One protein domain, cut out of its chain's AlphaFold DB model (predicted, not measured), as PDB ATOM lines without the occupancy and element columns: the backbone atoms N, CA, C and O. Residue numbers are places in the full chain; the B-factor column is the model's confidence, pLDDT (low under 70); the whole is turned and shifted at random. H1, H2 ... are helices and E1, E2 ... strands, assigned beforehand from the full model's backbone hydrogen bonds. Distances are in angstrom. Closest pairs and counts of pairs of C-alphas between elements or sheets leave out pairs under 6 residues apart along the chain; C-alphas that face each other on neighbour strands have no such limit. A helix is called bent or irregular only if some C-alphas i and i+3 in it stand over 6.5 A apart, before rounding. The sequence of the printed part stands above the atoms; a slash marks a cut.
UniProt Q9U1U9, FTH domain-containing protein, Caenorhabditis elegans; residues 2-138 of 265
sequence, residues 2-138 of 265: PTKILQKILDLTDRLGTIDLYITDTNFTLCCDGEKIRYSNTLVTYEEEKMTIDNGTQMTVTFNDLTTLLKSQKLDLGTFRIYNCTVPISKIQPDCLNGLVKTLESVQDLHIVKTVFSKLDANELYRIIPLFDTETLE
ATOM      1  N   PRO A   2      22.922 -29.564  12.430       88.47
ATOM      2  CA  PRO A   2      22.590 -30.883  11.914       88.47
ATOM      3  C   PRO A   2      21.323 -30.836  11.061       88.47
ATOM      4  O   PRO A   2      20.451 -29.982  11.268       88.47
ATOM      5  N   THR A   3      21.194 -31.764  10.121       92.54
ATOM      6  CA  THR A   3      19.915 -31.996   9.449       92.54
ATOM      7  C   THR A   3      18.852 -32.457  10.450       92.54
ATOM      8  O   THR A   3      19.147 -33.067  11.479       92.54
ATOM      9  N   LYS A   4      17.573 -32.195  10.146       94.28
ATOM     10  CA  LYS A   4      16.455 -32.693  10.971       94.28
ATOM     11  C   LYS A   4      16.453 -34.223  11.066       94.28
ATOM     12  O   LYS A   4      16.097 -34.769  12.103       94.28
ATOM     13  N   ILE A   5      16.880 -34.885   9.990       94.47
ATOM     14  CA  ILE A   5      17.043 -36.338   9.918       94.47
ATOM     15  C   ILE A   5      18.099 -36.813  10.919       94.47
ATOM     16  O   ILE A   5      17.829 -37.724  11.698       94.47
ATOM     17  N   LEU A   6      19.273 -36.172  10.956       94.99
ATOM     18  CA  LEU A   6      20.298 -36.522  11.936       94.99
ATOM     19  C   LEU A   6      19.804 -36.313  13.375       94.99
ATOM     20  O   LEU A   6      20.051 -37.159  14.230       94.99
ATOM     21  N   GLN A   7      19.074 -35.225  13.647       95.19
ATOM     22  CA  GLN A   7      18.521 -34.989  14.984       95.19
ATOM     23  C   GLN A   7      17.580 -36.121  15.419       95.19
ATOM     24  O   GLN A   7      17.688 -36.594  16.544       95.19
ATOM     25  N   LYS A   8      16.728 -36.618  14.513       94.32
ATOM     26  CA  LYS A   8      15.850 -37.763  14.785       94.32
ATOM     27  C   LYS A   8      16.648 -39.002  15.206       94.32
ATOM     28  O   LYS A   8      16.285 -39.644  16.182       94.32
ATOM     29  N   ILE A   9      17.751 -39.311  14.522       93.04
ATOM     30  CA  ILE A   9      18.623 -40.440  14.893       93.04
ATOM     31  C   ILE A   9      19.271 -40.208  16.262       93.04
ATOM     32  O   ILE A   9      19.275 -41.109  17.097       93.04
ATOM     33  N   LEU A  10      19.762 -38.993  16.529       94.30
ATOM     34  CA  LEU A  10      20.321 -38.630  17.836       94.30
ATOM     35  C   LEU A  10      19.298 -38.741  18.973       94.30
ATOM     36  O   LEU A  10      19.688 -39.022  20.105       94.30
ATOM     37  N   ASP A  11      18.015 -38.532  18.693       94.64
ATOM     38  CA  ASP A  11      16.936 -38.660  19.674       94.64
ATOM     39  C   ASP A  11      16.537 -40.128  19.920       94.64
ATOM     40  O   ASP A  11      16.027 -40.444  20.993       94.64
ATOM     41  N   LEU A  12      16.793 -41.028  18.960       92.36
ATOM     42  CA  LEU A  12      16.463 -42.459  19.046       92.36
ATOM     43  C   LEU A  12      17.536 -43.309  19.735       92.36
ATOM     44  O   LEU A  12      17.227 -44.408  20.192       92.36
ATOM     45  N   THR A  13      18.778 -42.829  19.801       92.02
ATOM     46  CA  THR A  13      19.884 -43.566  20.422       92.02
ATOM     47  C   THR A  13      20.380 -42.901  21.701       92.02
ATOM     48  O   THR A  13      20.550 -41.681  21.767       92.02
ATOM     49  N   ASP A  14      20.660 -43.702  22.726       91.13
ATOM     50  CA  ASP A  14      21.274 -43.236  23.973       91.13
ATOM     51  C   ASP A  14      22.801 -43.133  23.867       91.13
ATOM     52  O   ASP A  14      23.420 -42.367  24.606       91.13
ATOM     53  N   ARG A  15      23.412 -43.867  22.928       93.73
ATOM     54  CA  ARG A  15      24.865 -43.951  22.749       93.73
ATOM     55  C   ARG A  15      25.221 -44.113  21.276       93.73
ATOM     56  O   ARG A  15      24.522 -44.814  20.560       93.73
ATOM     57  N   LEU A  16      26.320 -43.506  20.839       94.14
ATOM     58  CA  LEU A  16      26.873 -43.695  19.496       94.14
ATOM     59  C   LEU A  16      28.138 -44.547  19.576       94.14
ATOM     60  O   LEU A  16      29.185 -44.040  19.979       94.14
ATOM     61  N   GLY A  17      28.030 -45.831  19.227       95.90
ATOM     62  CA  GLY A  17      29.127 -46.800  19.328       95.90
ATOM     63  C   GLY A  17      29.953 -46.955  18.052       95.90
ATOM     64  O   GLY A  17      31.152 -47.231  18.106       95.90
ATOM     65  N   THR A  18      29.315 -46.807  16.896       97.77
ATOM     66  CA  THR A  18      29.915 -47.014  15.579       97.77
ATOM     67  C   THR A  18      29.473 -45.932  14.609       97.77
ATOM     68  O   THR A  18      28.279 -45.664  14.472       97.77
ATOM     69  N   ILE A  19      30.429 -45.376  13.863       98.27
ATOM     70  CA  ILE A  19      30.157 -44.493  12.728       98.27
ATOM     71  C   ILE A  19      30.881 -45.026  11.491       98.27
ATOM     72  O   ILE A  19      32.097 -45.202  11.503       98.27
ATOM     73  N   ASP A  20      30.139 -45.220  10.403       98.54
ATOM     74  CA  ASP A  20      30.702 -45.542   9.094       98.54
ATOM     75  C   ASP A  20      30.412 -44.408   8.100       98.54
ATOM     76  O   ASP A  20      29.272 -43.957   7.968       98.54
ATOM     77  N   LEU A  21      31.421 -43.990   7.342       98.55
ATOM     78  CA  LEU A  21      31.300 -43.047   6.237       98.55
ATOM     79  C   LEU A  21      31.606 -43.758   4.917       98.55
ATOM     80  O   LEU A  21      32.740 -44.156   4.659       98.55
ATOM     81  N   TYR A  22      30.605 -43.865   4.052       98.37
ATOM     82  CA  TYR A  22      30.747 -44.373   2.691       98.37
ATOM     83  C   TYR A  22      30.795 -43.202   1.713       98.37
ATOM     84  O   TYR A  22      29.873 -42.383   1.665       98.37
ATOM     85  N   ILE A  23      31.854 -43.142   0.916       97.84
ATOM     86  CA  ILE A  23      32.118 -42.101  -0.075       97.84
ATOM     87  C   ILE A  23      32.002 -42.734  -1.461       97.84
ATOM     88  O   ILE A  23      32.645 -43.741  -1.745       97.84
ATOM     89  N   THR A  24      31.182 -42.162  -2.332       95.84
ATOM     90  CA  THR A  24      31.087 -42.540  -3.751       95.84
ATOM     91  C   THR A  24      31.236 -41.289  -4.610       95.84
ATOM     92  O   THR A  24      31.219 -40.179  -4.085       95.84
ATOM     93  N   ASP A  25      31.308 -41.441  -5.933       91.58
ATOM     94  CA  ASP A  25      31.484 -40.297  -6.841       91.58
ATOM     95  C   ASP A  25      30.316 -39.306  -6.795       91.58
ATOM     96  O   ASP A  25      30.471 -38.124  -7.089       91.58
ATOM     97  N   THR A  26      29.125 -39.791  -6.442       93.48
ATOM     98  CA  THR A  26      27.885 -39.012  -6.536       93.48
ATOM     99  C   THR A  26      27.173 -38.833  -5.210       93.48
ATOM    100  O   THR A  26      26.334 -37.946  -5.117       93.48
ATOM    101  N   ASN A  27      27.491 -39.630  -4.191       96.75
ATOM    102  CA  ASN A  27      26.745 -39.670  -2.939       96.75
ATOM    103  C   ASN A  27      27.651 -39.965  -1.742       96.75
ATOM    104  O   ASN A  27      28.692 -40.617  -1.865       96.75
ATOM    105  N   PHE A  28      27.161 -39.597  -0.565       98.26
ATOM    106  CA  PHE A  28      27.707 -40.008   0.721       98.26
ATOM    107  C   PHE A  28      26.671 -40.823   1.485       98.26
ATOM    108  O   PHE A  28      25.470 -40.591   1.361       98.26
ATOM    109  N   THR A  29      27.109 -41.786   2.287       98.49
ATOM    110  CA  THR A  29      26.243 -42.440   3.275       98.49
ATOM    111  C   THR A  29      26.933 -42.419   4.624       98.49
ATOM    112  O   THR A  29      28.081 -42.836   4.732       98.49
ATOM    113  N   LEU A  30      26.230 -41.921   5.631       98.29
ATOM    114  CA  LEU A  30      26.666 -41.913   7.016       98.29
ATOM    115  C   LEU A  30      25.824 -42.937   7.766       98.29
ATOM    116  O   LEU A  30      24.596 -42.840   7.747       98.29
ATOM    117  N   CYS A  31      26.470 -43.927   8.368       97.89
ATOM    118  CA  CYS A  31      25.801 -44.936   9.176       97.89
ATOM    119  C   CYS A  31      26.176 -44.748  10.645       97.89
ATOM    120  O   CYS A  31      27.362 -44.655  10.951       97.89
ATOM    121  N   CYS A  32      25.193 -44.735  11.541       96.62
ATOM    122  CA  CYS A  32      25.389 -44.623  12.986       96.62
ATOM    123  C   CYS A  32      24.695 -45.798  13.666       96.62
ATOM    124  O   CYS A  32      23.475 -45.892  13.601       96.62
ATOM    125  N   ASP A  33      25.462 -46.724  14.243       95.98
ATOM    126  CA  ASP A  33      24.937 -47.949  14.874       95.98
ATOM    127  C   ASP A  33      23.919 -48.729  14.012       95.98
ATOM    128  O   ASP A  33      23.005 -49.380  14.508       95.98
ATOM    129  N   GLY A  34      24.101 -48.687  12.687       95.31
ATOM    130  CA  GLY A  34      23.237 -49.349  11.706       95.31
ATOM    131  C   GLY A  34      22.228 -48.430  11.012       95.31
ATOM    132  O   GLY A  34      21.825 -48.746   9.890       95.31
ATOM    133  N   GLU A  35      21.904 -47.273  11.596       96.88
ATOM    134  CA  GLU A  35      21.002 -46.270  11.019       96.88
ATOM    135  C   GLU A  35      21.684 -45.517   9.879       96.88
ATOM    136  O   GLU A  35      22.757 -44.952  10.071       96.88
ATOM    137  N   LYS A  36      21.087 -45.498   8.680       97.71
ATOM    138  CA  LYS A  36      21.760 -45.020   7.457       97.71
ATOM    139  C   LYS A  36      21.141 -43.742   6.909       97.71
ATOM    140  O   LYS A  36      20.021 -43.763   6.402       97.71
ATOM    141  N   ILE A  37      21.916 -42.663   6.885       98.32
ATOM    142  CA  ILE A  37      21.568 -41.409   6.213       98.32
ATOM    143  C   ILE A  37      22.315 -41.344   4.885       98.32
ATOM    144  O   ILE A  37      23.546 -41.384   4.855       98.32
ATOM    145  N   ARG A  38      21.593 -41.206   3.775       98.31
ATOM    146  CA  ARG A  38      22.198 -41.016   2.452       98.31
ATOM    147  C   ARG A  38      22.069 -39.562   2.013       98.31
ATOM    148  O   ARG A  38      20.985 -38.992   2.066       98.31
ATOM    149  N   TYR A  39      23.166 -39.006   1.519       98.34
ATOM    150  CA  TYR A  39      23.268 -37.662   0.968       98.34
ATOM    151  C   TYR A  39      23.564 -37.775  -0.525       98.34
ATOM    152  O   TYR A  39      24.511 -38.445  -0.935       98.34
ATOM    153  N   SER A  40      22.744 -37.115  -1.324       96.72
ATOM    154  CA  SER A  40      22.851 -37.018  -2.781       96.72
ATOM    155  C   SER A  40      22.670 -35.561  -3.200       96.72
ATOM    156  O   SER A  40      22.387 -34.724  -2.341       96.72
ATOM    157  N   ASN A  41      22.798 -35.259  -4.501       94.70
ATOM    158  CA  ASN A  41      23.025 -33.891  -5.004       94.70
ATOM    159  C   ASN A  41      22.140 -32.828  -4.349       94.70
ATOM    160  O   ASN A  41      22.614 -31.743  -4.027       94.70
ATOM    161  N   THR A  42      20.863 -33.148  -4.144       95.78
ATOM    162  CA  THR A  42      19.870 -32.229  -3.578       95.78
ATOM    163  C   THR A  42      19.060 -32.831  -2.436       95.78
ATOM    164  O   THR A  42      18.157 -32.163  -1.939       95.78
ATOM    165  N   LEU A  43      19.337 -34.071  -2.018       97.47
ATOM    166  CA  LEU A  43      18.487 -34.796  -1.073       97.47
ATOM    167  C   LEU A  43      19.290 -35.482   0.027       97.47
ATOM    168  O   LEU A  43      20.284 -36.159  -0.246       97.47
ATOM    169  N   VAL A  44      18.766 -35.382   1.245       97.91
ATOM    170  CA  VAL A  44      19.109 -36.232   2.386       97.91
ATOM    171  C   VAL A  44      17.959 -37.210   2.597       97.91
ATOM    172  O   VAL A  44      16.803 -36.792   2.652       97.91
ATOM    173  N   THR A  45      18.252 -38.506   2.674       97.71
ATOM    174  CA  THR A  45      17.236 -39.557   2.815       97.71
ATOM    175  C   THR A  45      17.551 -40.482   3.979       97.71
ATOM    176  O   THR A  45      18.694 -40.931   4.105       97.71
ATOM    177  N   TYR A  46      16.528 -40.811   4.759       97.33
ATOM    178  CA  TYR A  46      16.566 -41.778   5.852       97.33
ATOM    179  C   TYR A  46      15.260 -42.566   5.830       97.33
ATOM    180  O   TYR A  46      14.187 -41.971   5.873       97.33
ATOM    181  N   GLU A  47      15.356 -43.888   5.688       95.69
ATOM    182  CA  GLU A  47      14.201 -44.750   5.415       95.69
ATOM    183  C   GLU A  47      13.369 -44.219   4.223       95.69
ATOM    184  O   GLU A  47      13.888 -44.069   3.112       95.69
ATOM    185  N   GLU A  48      12.090 -43.922   4.443       96.42
ATOM    186  CA  GLU A  48      11.179 -43.340   3.455       96.42
ATOM    187  C   GLU A  48      11.178 -41.800   3.475       96.42
ATOM    188  O   GLU A  48      10.670 -41.162   2.546       96.42
ATOM    189  N   GLU A  49      11.774 -41.185   4.502       96.94
ATOM    190  CA  GLU A  49      11.844 -39.735   4.652       96.94
ATOM    191  C   GLU A  49      12.900 -39.122   3.727       96.94
ATOM    192  O   GLU A  49      13.998 -39.650   3.517       96.94
ATOM    193  N   LYS A  50      12.561 -37.958   3.168       97.32
ATOM    194  CA  LYS A  50      13.422 -37.191   2.265       97.32
ATOM    195  C   LYS A  50      13.377 -35.718   2.640       97.32
ATOM    196  O   LYS A  50      12.308 -35.174   2.908       97.32
ATOM    197  N   MET A  51      14.529 -35.066   2.600       96.88
ATOM    198  CA  MET A  51      14.693 -33.638   2.857       96.88
ATOM    199  C   MET A  51      15.515 -33.011   1.731       96.88
ATOM    200  O   MET A  51      16.515 -33.591   1.311       96.88
ATOM    201  N   THR A  52      15.113 -31.834   1.246       97.17
ATOM    202  CA  THR A  52      15.899 -31.063   0.276       97.17
ATOM    203  C   THR A  52      17.081 -30.371   0.947       97.17
ATOM    204  O   THR A  52      17.001 -29.915   2.088       97.17
ATOM    205  N   ILE A  53      18.202 -30.301   0.233       96.43
ATOM    206  CA  ILE A  53      19.374 -29.527   0.637       96.43
ATOM    207  C   ILE A  53      19.190 -28.105   0.116       96.43
ATOM    208  O   ILE A  53      19.464 -27.822  -1.047       96.43
ATOM    209  N   ASP A  54      18.698 -27.218   0.976       92.56
ATOM    210  CA  ASP A  54      18.353 -25.852   0.565       92.56
ATOM    211  C   ASP A  54      19.591 -24.946   0.424       92.56
ATOM    212  O   ASP A  54      19.540 -23.936  -0.271       92.56
ATOM    213  N   ASN A  55      20.711 -25.299   1.072       90.86
ATOM    214  CA  ASN A  55      21.958 -24.534   1.045       90.86
ATOM    215  C   ASN A  55      23.193 -25.445   1.091       90.86
ATOM    216  O   ASN A  55      23.300 -26.322   1.951       90.86
ATOM    217  N   GLY A  56      24.167 -25.159   0.227       93.14
ATOM    218  CA  GLY A  56      25.439 -25.878   0.158       93.14
ATOM    219  C   GLY A  56      25.388 -27.133  -0.713       93.14
ATOM    220  O   GLY A  56      24.419 -27.400  -1.416       93.14
ATOM    221  N   THR A  57      26.481 -27.890  -0.695       95.52
ATOM    222  CA  THR A  57      26.596 -29.161  -1.418       95.52
ATOM    223  C   THR A  57      26.268 -30.330  -0.494       95.52
ATOM    224  O   THR A  57      26.443 -30.226   0.721       95.52
ATOM    225  N   GLN A  58      25.892 -31.476  -1.067       95.81
ATOM    226  CA  GLN A  58      25.752 -32.740  -0.331       95.81
ATOM    227  C   GLN A  58      26.940 -33.018   0.601       95.81
ATOM    228  O   GLN A  58      26.742 -33.330   1.764       95.81
ATOM    229  N   MET A  59      28.161 -32.781   0.115       97.22
ATOM    230  CA  MET A  59      29.409 -32.969   0.851       97.22
ATOM    231  C   MET A  59      29.485 -32.053   2.077       97.22
ATOM    232  O   MET A  59      29.827 -32.498   3.167       97.22
ATOM    233  N   THR A  60      29.119 -30.778   1.912       96.99
ATOM    234  CA  THR A  60      29.097 -29.810   3.018       96.99
ATOM    235  C   THR A  60      28.104 -30.241   4.096       96.99
ATOM    236  O   THR A  60      28.414 -30.174   5.282       96.99
ATOM    237  N   VAL A  61      26.917 -30.709   3.696       97.80
ATOM    238  CA  VAL A  61      25.892 -31.188   4.633       97.80
ATOM    239  C   VAL A  61      26.350 -32.461   5.343       97.80
ATOM    240  O   VAL A  61      26.304 -32.503   6.568       97.80
ATOM    241  N   THR A  62      26.875 -33.449   4.610       98.09
ATOM    242  CA  THR A  62      27.407 -34.693   5.186       98.09
ATOM    243  C   THR A  62      28.472 -34.417   6.240       98.09
ATOM    244  O   THR A  62      28.409 -34.979   7.329       98.09
ATOM    245  N   PHE A  63      29.441 -33.544   5.954       98.21
ATOM    246  CA  PHE A  63      30.522 -33.257   6.897       98.21
ATOM    247  C   PHE A  63      30.083 -32.399   8.084       98.21
ATOM    248  O   PHE A  63      30.601 -32.579   9.186       98.21
ATOM    249  N   ASN A  64      29.085 -31.528   7.922       97.69
ATOM    250  CA  ASN A  64      28.465 -30.838   9.055       97.69
ATOM    251  C   ASN A  64      27.732 -31.817   9.986       97.69
ATOM    252  O   ASN A  64      27.838 -31.702  11.210       97.69
ATOM    253  N   ASP A  65      27.020 -32.784   9.413       98.23
ATOM    254  CA  ASP A  65      26.316 -33.827  10.156       98.23
ATOM    255  C   ASP A  65      27.307 -34.768  10.855       98.23
ATOM    256  O   ASP A  65      27.190 -35.000  12.058       98.23
ATOM    257  N   LEU A  66      28.364 -35.201  10.159       98.27
ATOM    258  CA  LEU A  66      29.464 -35.964  10.753       98.27
ATOM    259  C   LEU A  66      30.132 -35.197  11.902       98.27
ATOM    260  O   LEU A  66      30.310 -35.747  12.982       98.27
ATOM    261  N   THR A  67      30.439 -33.913  11.712       97.54
ATOM    262  CA  THR A  67      30.998 -33.065  12.781       97.54
ATOM    263  C   THR A  67      30.062 -33.004  13.987       97.54
ATOM    264  O   THR A  67      30.520 -33.003  15.125       97.54
ATOM    265  N   THR A  68      28.748 -32.954  13.757       96.74
ATOM    266  CA  THR A  68      27.762 -32.916  14.843       96.74
ATOM    267  C   THR A  68      27.724 -34.239  15.608       96.74
ATOM    268  O   THR A  68      27.713 -34.218  16.836       96.74
ATOM    269  N   LEU A  69      27.772 -35.377  14.909       96.61
ATOM    270  CA  LEU A  69      27.877 -36.699  15.535       96.61
ATOM    271  C   LEU A  69      29.136 -36.823  16.390       96.61
ATOM    272  O   LEU A  69      29.046 -37.205  17.552       96.61
ATOM    273  N   LEU A  70      30.291 -36.447  15.838       96.88
ATOM    274  CA  LEU A  70      31.580 -36.550  16.525       96.88
ATOM    275  C   LEU A  70      31.722 -35.569  17.705       96.88
ATOM    276  O   LEU A  70      32.607 -35.730  18.532       96.88
ATOM    277  N   LYS A  71      30.856 -34.554  17.804       95.61
ATOM    278  CA  LYS A  71      30.781 -33.629  18.952       95.61
ATOM    279  C   LYS A  71      29.645 -33.955  19.917       95.61
ATOM    280  O   LYS A  71      29.416 -33.211  20.871       95.61
ATOM    281  N   SER A  72      28.887 -35.014  19.648       94.68
ATOM    282  CA  SER A  72      27.758 -35.402  20.483       94.68
ATOM    283  C   SER A  72      28.244 -35.835  21.863       94.68
ATOM    284  O   SER A  72      29.170 -36.626  21.983       94.68
ATOM    285  N   GLN A  73      27.561 -35.393  22.920       89.77
ATOM    286  CA  GLN A  73      27.827 -35.871  24.285       89.77
ATOM    287  C   GLN A  73      27.474 -37.355  24.473       89.77
ATOM    288  O   GLN A  73      27.876 -37.962  25.458       89.77
ATOM    289  N   LYS A  74      26.714 -37.935  23.536       90.14
ATOM    290  CA  LYS A  74      26.374 -39.364  23.500       90.14
ATOM    291  C   LYS A  74      27.459 -40.219  22.832       90.14
ATOM    292  O   LYS A  74      27.249 -41.417  22.635       90.14
ATOM    293  N   LEU A  75      28.559 -39.607  22.390       91.45
ATOM    294  CA  LEU A  75      29.621 -40.305  21.682       91.45
ATOM    295  C   LEU A  75      30.422 -41.182  22.652       91.45
ATOM    296  O   LEU A  75      31.065 -40.682  23.566       91.45
ATOM    297  N   ASP A  76      30.380 -42.487  22.411       94.05
ATOM    298  CA  ASP A  76      31.237 -43.499  23.033       94.05
ATOM    299  C   ASP A  76      31.751 -44.384  21.891       94.05
ATOM    300  O   ASP A  76      31.341 -45.536  21.704       94.05
ATOM    301  N   LEU A  77      32.515 -43.739  21.004       94.74
ATOM    302  CA  LEU A  77      32.820 -44.241  19.671       94.74
ATOM    303  C   LEU A  77      33.863 -45.356  19.740       94.74
ATOM    304  O   LEU A  77      35.066 -45.130  19.662       94.74
ATOM    305  N   GLY A  78      33.395 -46.597  19.819       95.86
ATOM    306  CA  GLY A  78      34.259 -47.769  19.758       95.86
ATOM    307  C   GLY A  78      34.835 -48.014  18.362       95.86
ATOM    308  O   GLY A  78      35.936 -48.546  18.233       95.86
ATOM    309  N   THR A  79      34.114 -47.665  17.289       98.22
ATOM    310  CA  THR A  79      34.598 -47.908  15.922       98.22
ATOM    311  C   THR A  79      34.248 -46.806  14.930       98.22
ATOM    312  O   THR A  79      33.095 -46.398  14.816       98.22
ATOM    313  N   PHE A  80      35.235 -46.404  14.128       98.35
ATOM    314  CA  PHE A  80      35.061 -45.460  13.028       98.35
ATOM    315  C   PHE A  80      35.556 -46.046  11.708       98.35
ATOM    316  O   PHE A  80      36.674 -46.558  11.626       98.35
ATOM    317  N   ARG A  81      34.738 -45.995  10.656       98.46
ATOM    318  CA  ARG A  81      35.080 -46.611   9.366       98.46
ATOM    319  C   ARG A  81      34.925 -45.635   8.215       98.46
ATOM    320  O   ARG A  81      33.926 -44.929   8.132       98.46
ATOM    321  N   ILE A  82      35.884 -45.634   7.295       98.35
ATOM    322  CA  ILE A  82      35.834 -44.861   6.054       98.35
ATOM    323  C   ILE A  82      35.941 -45.826   4.880       98.35
ATOM    324  O   ILE A  82      36.939 -46.526   4.712       98.35
ATOM    325  N   TYR A  83      34.915 -45.829   4.038       97.59
ATOM    326  CA  TYR A  83      34.828 -46.661   2.850       97.59
ATOM    327  C   TYR A  83      34.812 -45.790   1.600       97.59
ATOM    328  O   TYR A  83      33.808 -45.143   1.300       97.59
ATOM    329  N   ASN A  84      35.898 -45.801   0.831       96.95
ATOM    330  CA  ASN A  84      35.894 -45.240  -0.513       96.95
ATOM    331  C   ASN A  84      35.322 -46.272  -1.498       96.95
ATOM    332  O   ASN A  84      35.972 -47.232  -1.899       96.95
ATOM    333  N   CYS A  85      34.063 -46.093  -1.872       95.28
ATOM    334  CA  CYS A  85      33.317 -46.980  -2.756       95.28
ATOM    335  C   CYS A  85      33.322 -46.520  -4.225       95.28
ATOM    336  O   CYS A  85      32.516 -47.027  -5.007       95.28
ATOM    337  N   THR A  86      34.191 -45.580  -4.611       89.87
ATOM    338  CA  THR A  86      34.330 -45.132  -6.009       89.87
ATOM    339  C   THR A  86      34.808 -46.272  -6.921       89.87
ATOM    340  O   THR A  86      35.527 -47.186  -6.486       89.87
ATOM    341  N   VAL A  87      34.338 -46.277  -8.175       83.41
ATOM    342  CA  VAL A  87      34.689 -47.293  -9.186       83.41
ATOM    343  C   VAL A  87      35.001 -46.601 -10.522       83.41
ATOM    344  O   VAL A  87      34.124 -45.915 -11.045       83.41
ATOM    345  N   PRO A  88      36.191 -46.815 -11.130       81.66
ATOM    346  CA  PRO A  88      37.307 -47.651 -10.656       81.66
ATOM    347  C   PRO A  88      37.871 -47.156  -9.318       81.66
ATOM    348  O   PRO A  88      37.523 -46.062  -8.893       81.66
ATOM    349  N   ILE A  89      38.705 -47.965  -8.645       73.05
ATOM    350  CA  ILE A  89      39.375 -47.532  -7.406       73.05
ATOM    351  C   ILE A  89      40.109 -46.230  -7.728       73.05
ATOM    352  O   ILE A  89      41.093 -46.225  -8.468       73.05
ATOM    353  N   SER A  90      39.563 -45.130  -7.230       79.48
ATOM    354  CA  SER A  90      40.037 -43.784  -7.495       79.48
ATOM    355  C   SER A  90      40.294 -43.103  -6.167       79.48
ATOM    356  O   SER A  90      39.694 -43.459  -5.153       79.48
ATOM    357  N   LYS A  91      41.218 -42.147  -6.161       88.89
ATOM    358  CA  LYS A  91      41.480 -41.331  -4.977       88.89
ATOM    359  C   LYS A  91      40.210 -40.590  -4.584       88.89
ATOM    360  O   LYS A  91      39.446 -40.164  -5.454       88.89
ATOM    361  N   ILE A  92      40.007 -40.398  -3.289       91.75
ATOM    362  CA  ILE A  92      39.002 -39.463  -2.807       91.75
ATOM    363  C   ILE A  92      39.278 -38.106  -3.464       91.75
ATOM    364  O   ILE A  92      40.409 -37.617  -3.494       91.75
ATOM    365  N   GLN A  93      38.224 -37.484  -3.996       93.54
ATOM    366  CA  GLN A  93      38.323 -36.142  -4.564       93.54
ATOM    367  C   GLN A  93      38.971 -35.189  -3.540       93.54
ATOM    368  O   GLN A  93      38.555 -35.195  -2.379       93.54
ATOM    369  N   PRO A  94      39.948 -34.345  -3.923       95.28
ATOM    370  CA  PRO A  94      40.697 -33.525  -2.970       95.28
ATOM    371  C   PRO A  94      39.822 -32.691  -2.026       95.28
ATOM    372  O   PRO A  94      40.097 -32.626  -0.830       95.28
ATOM    373  N   ASP A  95      38.729 -32.115  -2.533       95.83
ATOM    374  CA  ASP A  95      37.782 -31.337  -1.725       95.83
ATOM    375  C   ASP A  95      37.060 -32.194  -0.677       95.83
ATOM    376  O   ASP A  95      36.839 -31.749   0.449       95.83
ATOM    377  N   CYS A  96      36.744 -33.444  -1.022       96.48
ATOM    378  CA  CYS A  96      36.150 -34.406  -0.102       96.48
ATOM    379  C   CYS A  96      37.140 -34.799   0.999       96.48
ATOM    380  O   CYS A  96      36.787 -34.776   2.175       96.48
ATOM    381  N   LEU A  97      38.389 -35.100   0.636       97.34
ATOM    382  CA  LEU A  97      39.442 -35.403   1.607       97.34
ATOM    383  C   LEU A  97      39.691 -34.216   2.549       97.34
ATOM    384  O   LEU A  97      39.790 -34.398   3.758       97.34
ATOM    385  N   ASN A  98      39.740 -32.994   2.012       98.11
ATOM    386  CA  ASN A  98      39.904 -31.777   2.805       98.11
ATOM    387  C   ASN A  98      38.721 -31.540   3.754       98.11
ATOM    388  O   ASN A  98      38.931 -31.143   4.898       98.11
ATOM    389  N   GLY A  99      37.491 -31.792   3.296       97.77
ATOM    390  CA  GLY A  99      36.298 -31.720   4.137       97.77
ATOM    391  C   GLY A  99      36.347 -32.713   5.297       97.77
ATOM    392  O   GLY A  99      36.125 -32.318   6.439       97.77
ATOM    393  N   LEU A 100      36.725 -33.965   5.019       98.26
ATOM    394  CA  LEU A 100      36.887 -35.009   6.029       98.26
ATOM    395  C   LEU A 100      37.962 -34.648   7.064       98.26
ATOM    396  O   LEU A 100      37.674 -34.661   8.258       98.26
ATOM    397  N   VAL A 101      39.167 -34.285   6.613       98.24
ATOM    398  CA  VAL A 101      40.280 -33.875   7.488       98.24
ATOM    399  C   VAL A 101      39.852 -32.718   8.387       98.24
ATOM    400  O   VAL A 101      39.959 -32.820   9.602       98.24
ATOM    401  N   LYS A 102      39.251 -31.669   7.813       98.27
ATOM    402  CA  LYS A 102      38.765 -30.515   8.579       98.27
ATOM    403  C   LYS A 102      37.699 -30.900   9.610       98.27
ATOM    404  O   LYS A 102      37.651 -30.317  10.692       98.27
ATOM    405  N   THR A 103      36.812 -31.837   9.278       97.97
ATOM    406  CA  THR A 103      35.811 -32.344  10.222       97.97
ATOM    407  C   THR A 103      36.470 -33.050  11.399       97.97
ATOM    408  O   THR A 103      36.127 -32.723  12.535       97.97
ATOM    409  N   LEU A 104      37.429 -33.941  11.140       97.79
ATOM    410  CA  LEU A 104      38.164 -34.665  12.179       97.79
ATOM    411  C   LEU A 104      38.998 -33.710  13.052       97.79
ATOM    412  O   LEU A 104      38.850 -33.732  14.266       97.79
ATOM    413  N   GLU A 105      39.751 -32.781  12.454       96.63
ATOM    414  CA  GLU A 105      40.516 -31.741  13.171       96.63
ATOM    415  C   GLU A 105      39.642 -30.852  14.070       96.63
ATOM    416  O   GLU A 105      40.114 -30.264  15.042       96.63
ATOM    417  N   SER A 106      38.358 -30.701  13.736       96.91
ATOM    418  CA  SER A 106      37.446 -29.856  14.506       96.91
ATOM    419  C   SER A 106      36.972 -30.489  15.817       96.91
ATOM    420  O   SER A 106      36.287 -29.807  16.592       96.91
ATOM    421  N   VAL A 107      37.266 -31.773  16.030       95.28
ATOM    422  CA  VAL A 107      36.885 -32.561  17.201       95.28
ATOM    423  C   VAL A 107      38.144 -32.759  18.036       95.28
ATOM    424  O   VAL A 107      39.103 -33.371  17.584       95.28
ATOM    425  N   GLN A 108      38.157 -32.189  19.238       87.43
ATOM    426  CA  GLN A 108      39.244 -32.421  20.187       87.43
ATOM    427  C   GLN A 108      39.076 -33.823  20.780       87.43
ATOM    428  O   GLN A 108      37.954 -34.193  21.124       87.43
ATOM    429  N   ASP A 109      40.176 -34.568  20.875       85.83
ATOM    430  CA  ASP A 109      40.275 -35.837  21.606       85.83
ATOM    431  C   ASP A 109      39.323 -36.930  21.099       85.83
ATOM    432  O   ASP A 109      38.455 -37.448  21.805       85.83
ATOM    433  N   LEU A 110      39.477 -37.286  19.822       91.98
ATOM    434  CA  LEU A 110      38.690 -38.346  19.208       91.98
ATOM    435  C   LEU A 110      39.189 -39.729  19.669       91.98
ATOM    436  O   LEU A 110      39.977 -40.384  18.984       91.98
ATOM    437  N   HIS A 111      38.712 -40.156  20.840       91.60
ATOM    438  CA  HIS A 111      39.004 -41.463  21.423       91.60
ATOM    439  C   HIS A 111      38.292 -42.568  20.643       91.60
ATOM    440  O   HIS A 111      37.066 -42.694  20.695       91.60
ATOM    441  N   ILE A 112      39.056 -43.363  19.898       94.51
ATOM    442  CA  ILE A 112      38.531 -44.438  19.056       94.51
ATOM    443  C   ILE A 112      39.356 -45.684  19.300       94.51
ATOM    444  O   ILE A 112      40.566 -45.664  19.127       94.51
ATOM    445  N   VAL A 113      38.682 -46.791  19.607       96.66
ATOM    446  CA  VAL A 113      39.345 -48.082  19.842       96.66
ATOM    447  C   VAL A 113      39.745 -48.753  18.529       96.66
ATOM    448  O   VAL A 113      40.824 -49.333  18.422       96.66
ATOM    449  N   LYS A 114      38.880 -48.680  17.510       98.00
ATOM    450  CA  LYS A 114      39.085 -49.347  16.222       98.00
ATOM    451  C   LYS A 114      38.810 -48.432  15.033       98.00
ATOM    452  O   LYS A 114      37.744 -47.820  14.950       98.00
ATOM    453  N   THR A 115      39.695 -48.450  14.038       97.76
ATOM    454  CA  THR A 115      39.441 -47.823  12.733       97.76
ATOM    455  C   THR A 115      39.478 -48.824  11.585       97.76
ATOM    456  O   THR A 115      40.179 -49.834  11.630       97.76
ATOM    457  N   VAL A 116      38.680 -48.564  10.547       97.97
ATOM    458  CA  VAL A 116      38.711 -49.329   9.293       97.97
ATOM    459  C   VAL A 116      38.787 -48.367   8.118       97.97
ATOM    460  O   VAL A 116      37.910 -47.522   7.950       97.97
ATOM    461  N   PHE A 117      39.788 -48.532   7.264       97.05
ATOM    462  CA  PHE A 117      39.948 -47.765   6.034       97.05
ATOM    463  C   PHE A 117      39.796 -48.690   4.843       97.05
ATOM    464  O   PHE A 117      40.425 -49.745   4.796       97.05
ATOM    465  N   SER A 118      38.996 -48.306   3.852       96.06
ATOM    466  CA  SER A 118      38.909 -49.052   2.604       96.06
ATOM    467  C   SER A 118      39.203 -48.190   1.393       96.06
ATOM    468  O   SER A 118      38.598 -47.130   1.235       96.06
ATOM    469  N   LYS A 119      40.071 -48.710   0.514       94.35
ATOM    470  CA  LYS A 119      40.422 -48.116  -0.782       94.35
ATOM    471  C   LYS A 119      40.939 -46.681  -0.666       94.35
ATOM    472  O   LYS A 119      40.574 -45.823  -1.469       94.35
ATOM    473  N   LEU A 120      41.771 -46.439   0.344       93.80
ATOM    474  CA  LEU A 120      42.507 -45.191   0.505       93.80
ATOM    475  C   LEU A 120      43.955 -45.373   0.059       93.80
ATOM    476  O   LEU A 120      44.546 -46.443   0.249       93.80
ATOM    477  N   ASP A 121      44.519 -44.339  -0.547       91.90
ATOM    478  CA  ASP A 121      45.939 -44.314  -0.862       91.90
ATOM    479  C   ASP A 121      46.792 -43.922   0.358       91.90
ATOM    480  O   ASP A 121      46.283 -43.509   1.403       91.90
ATOM    481  N   ALA A 122      48.113 -44.069   0.243       90.00
ATOM    482  CA  ALA A 122      49.016 -43.792   1.357       90.00
ATOM    483  C   ALA A 122      48.926 -42.326   1.814       90.00
ATOM    484  O   ALA A 122      48.927 -42.049   3.009       90.00
ATOM    485  N   ASN A 123      48.805 -41.386   0.872       92.16
ATOM    486  CA  ASN A 123      48.769 -39.953   1.164       92.16
ATOM    487  C   ASN A 123      47.476 -39.558   1.883       92.16
ATOM    488  O   ASN A 123      47.495 -38.700   2.762       92.16
ATOM    489  N   GLU A 124      46.351 -40.164   1.513       94.75
ATOM    490  CA  GLU A 124      45.072 -39.999   2.200       94.75
ATOM    491  C   GLU A 124      45.170 -40.485   3.644       94.75
ATOM    492  O   GLU A 124      44.806 -39.760   4.570       94.75
ATOM    493  N   LEU A 125      45.732 -41.677   3.845       94.60
ATOM    494  CA  LEU A 125      45.925 -42.265   5.167       94.60
ATOM    495  C   LEU A 125      46.858 -41.425   6.050       94.60
ATOM    496  O   LEU A 125      46.500 -41.149   7.193       94.60
ATOM    497  N   TYR A 126      47.978 -40.922   5.520       92.96
ATOM    498  CA  TYR A 126      48.888 -40.024   6.252       92.96
ATOM    499  C   TYR A 126      48.226 -38.742   6.750       92.96
ATOM    500  O   TYR A 126      48.682 -38.143   7.718       92.96
ATOM    501  N   ARG A 127      47.162 -38.291   6.085       95.09
ATOM    502  CA  ARG A 127      46.429 -37.090   6.495       95.09
ATOM    503  C   ARG A 127      45.335 -37.377   7.512       95.09
ATOM    504  O   ARG A 127      44.914 -36.456   8.198       95.09
ATOM    505  N   ILE A 128      44.844 -38.612   7.562       95.91
ATOM    506  CA  ILE A 128      43.694 -38.992   8.384       95.91
ATOM    507  C   ILE A 128      44.150 -39.647   9.689       95.91
ATOM    508  O   ILE A 128      43.658 -39.269  10.746       95.91
ATOM    509  N   ILE A 129      45.079 -40.609   9.640       94.42
ATOM    510  CA  ILE A 129      45.440 -41.414  10.817       94.42
ATOM    511  C   ILE A 129      46.007 -40.563  11.970       94.42
ATOM    512  O   ILE A 129      45.572 -40.776  13.099       94.42
ATOM    513  N   PRO A 130      46.883 -39.561  11.740       92.98
ATOM    514  CA  PRO A 130      47.403 -38.722  12.828       92.98
ATOM    515  C   PRO A 130      46.354 -37.880  13.567       92.98
ATOM    516  O   PRO A 130      46.686 -37.241  14.560       92.98
ATOM    517  N   LEU A 131      45.109 -37.835  13.081       94.85
ATOM    518  CA  LEU A 131      44.008 -37.115  13.725       94.85
ATOM    519  C   LEU A 131      43.304 -37.950  14.804       94.85
ATOM    520  O   LEU A 131      42.435 -37.426  15.499       94.85
ATOM    521  N   PHE A 132      43.640 -39.235  14.933       93.79
ATOM    522  CA  PHE A 132      43.137 -40.089  16.004       93.79
ATOM    523  C   PHE A 132      44.056 -40.044  17.218       93.79
ATOM    524  O   PHE A 132      45.277 -39.939  17.093       93.79
ATOM    525  N   ASP A 133      43.462 -40.193  18.399       92.74
ATOM    526  CA  ASP A 133      44.227 -40.368  19.623       92.74
ATOM    527  C   ASP A 133      44.893 -41.753  19.643       92.74
ATOM    528  O   ASP A 133      44.271 -42.778  19.940       92.74
ATOM    529  N   THR A 134      46.190 -41.761  19.335       89.49
ATOM    530  CA  THR A 134      47.022 -42.970  19.302       89.49
ATOM    531  C   THR A 134      47.107 -43.694  20.643       89.49
ATOM    532  O   THR A 134      47.468 -44.863  20.649       89.49
ATOM    533  N   GLU A 135      46.805 -43.063  21.782       92.48
ATOM    534  CA  GLU A 135      46.796 -43.766  23.075       92.48
ATOM    535  C   GLU A 135      45.575 -44.681  23.225       92.48
ATOM    536  O   GLU A 135      45.634 -45.682  23.939       92.48
ATOM    537  N   THR A 136      44.483 -44.371  22.518       94.17
ATOM    538  CA  THR A 136      43.235 -45.153  22.559       94.17
ATOM    539  C   THR A 136      43.051 -46.090  21.371       94.17
ATOM    540  O   THR A 136      42.280 -47.045  21.472       94.17
ATOM    541  N   LEU A 137      43.759 -45.852  20.264       95.51
ATOM    542  CA  LEU A 137      43.637 -46.641  19.043       95.51
ATOM    543  C   LEU A 137      44.317 -48.008  19.175       95.51
ATOM    544  O   LEU A 137      45.533 -48.136  19.060       95.51
ATOM    545  N   GLU A 138      43.513 -49.053  19.372       96.20
ATOM    546  CA  GLU A 138      43.994 -50.421  19.578       96.20
ATOM    547  C   GLU A 138      44.002 -51.265  18.297       96.20
ATOM    548  O   GLU A 138      44.815 -52.184  18.182       96.20
TER     549      GLU A 138
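Overview. This is residues 2 to 138 of the 265 residues of the protein "FTH domain-containing protein" of Caenorhabditis elegans (UniProt Q9U1U9). What would one see first? A twisted sheet of seven strands makes a wall with one bare face; H1 and H2 cover the other face in two layers, helices over a sheet, while H3 and H4 continue the row of helices beyond H2 without being on the sheet. What is its make-up? The printed part has 137 residues, of mixed class, in the order H1 E1 E2 E3 E4 E5 H2 E6 H3 E7 H4; the sheet runs E5 E4 E3 E2 E1 E6 E7, mixed. It is compact, with a radius of gyration of the C-alphas of 14.2 A and spans of 38 by 37 by 22 A.

Along the chain. Where are the strands? E1 is residues 16 to 23, 20.3 A long, E2 28 to 32, E3 35 to 40, E4 43 to 46, E5 49 to 52 and E7 114 to 118. E6, residues 75 to 84, is 23.6 A long and bends by 76 degrees at residue 78. Where are the helices? H1 is residues 4 to 12, from C-alpha 4 at (16.455, -32.693, 10.971). H2 is residues 58 to 70, 18.2 A long, and H3 94 to 105, 16.2 A long. H4, residues 122 to 131, ends with C-alpha 131 at (44.008, -37.115, 13.725) and is irregular, but only just: C-alphas 127 and 130 are 6.6 A apart.

Arrangement. How do the strands pair? E1 to E5 form a meander, each strand the antiparallel neighbour of the one before; N 20 and O 31 of E1 and E2 are 2.9 A apart, within hydrogen-bond range. E6 is parallel to E1, with N 21 and O 81 at 2.8 A, and to E7, with N 82 and O 116 at 2.8 A. E6, H3 and E7 form a strand-helix-strand unit, two parallel neighbour strands with a helix between, its crossover right-handed. Where do the helices stand? H2 is on the sheet over E3 and E2 at a height of 8.1 A, and H1 is on the same face. H2 touches H3, the closest C-alphas, of Thr 67 and Thr 103, 5.5 A apart; H3 touches H4 at Val 101 and Ile 128, their closest C-alphas, 6.2 A apart. Are the helix backbones complete? In H1, H2 and H3 every O i to N i+4 pair is within hydrogen-bond range, in H4 4 of 6.

Size, cuts and confidence. How large is it? The C-alphas farthest apart, of Glu 48 and Glu 135, are 40.7 A apart. Is anything cut, long or uncertain? The printed part has no cut and no long link, and no printed residue is under 70 in pLDDT.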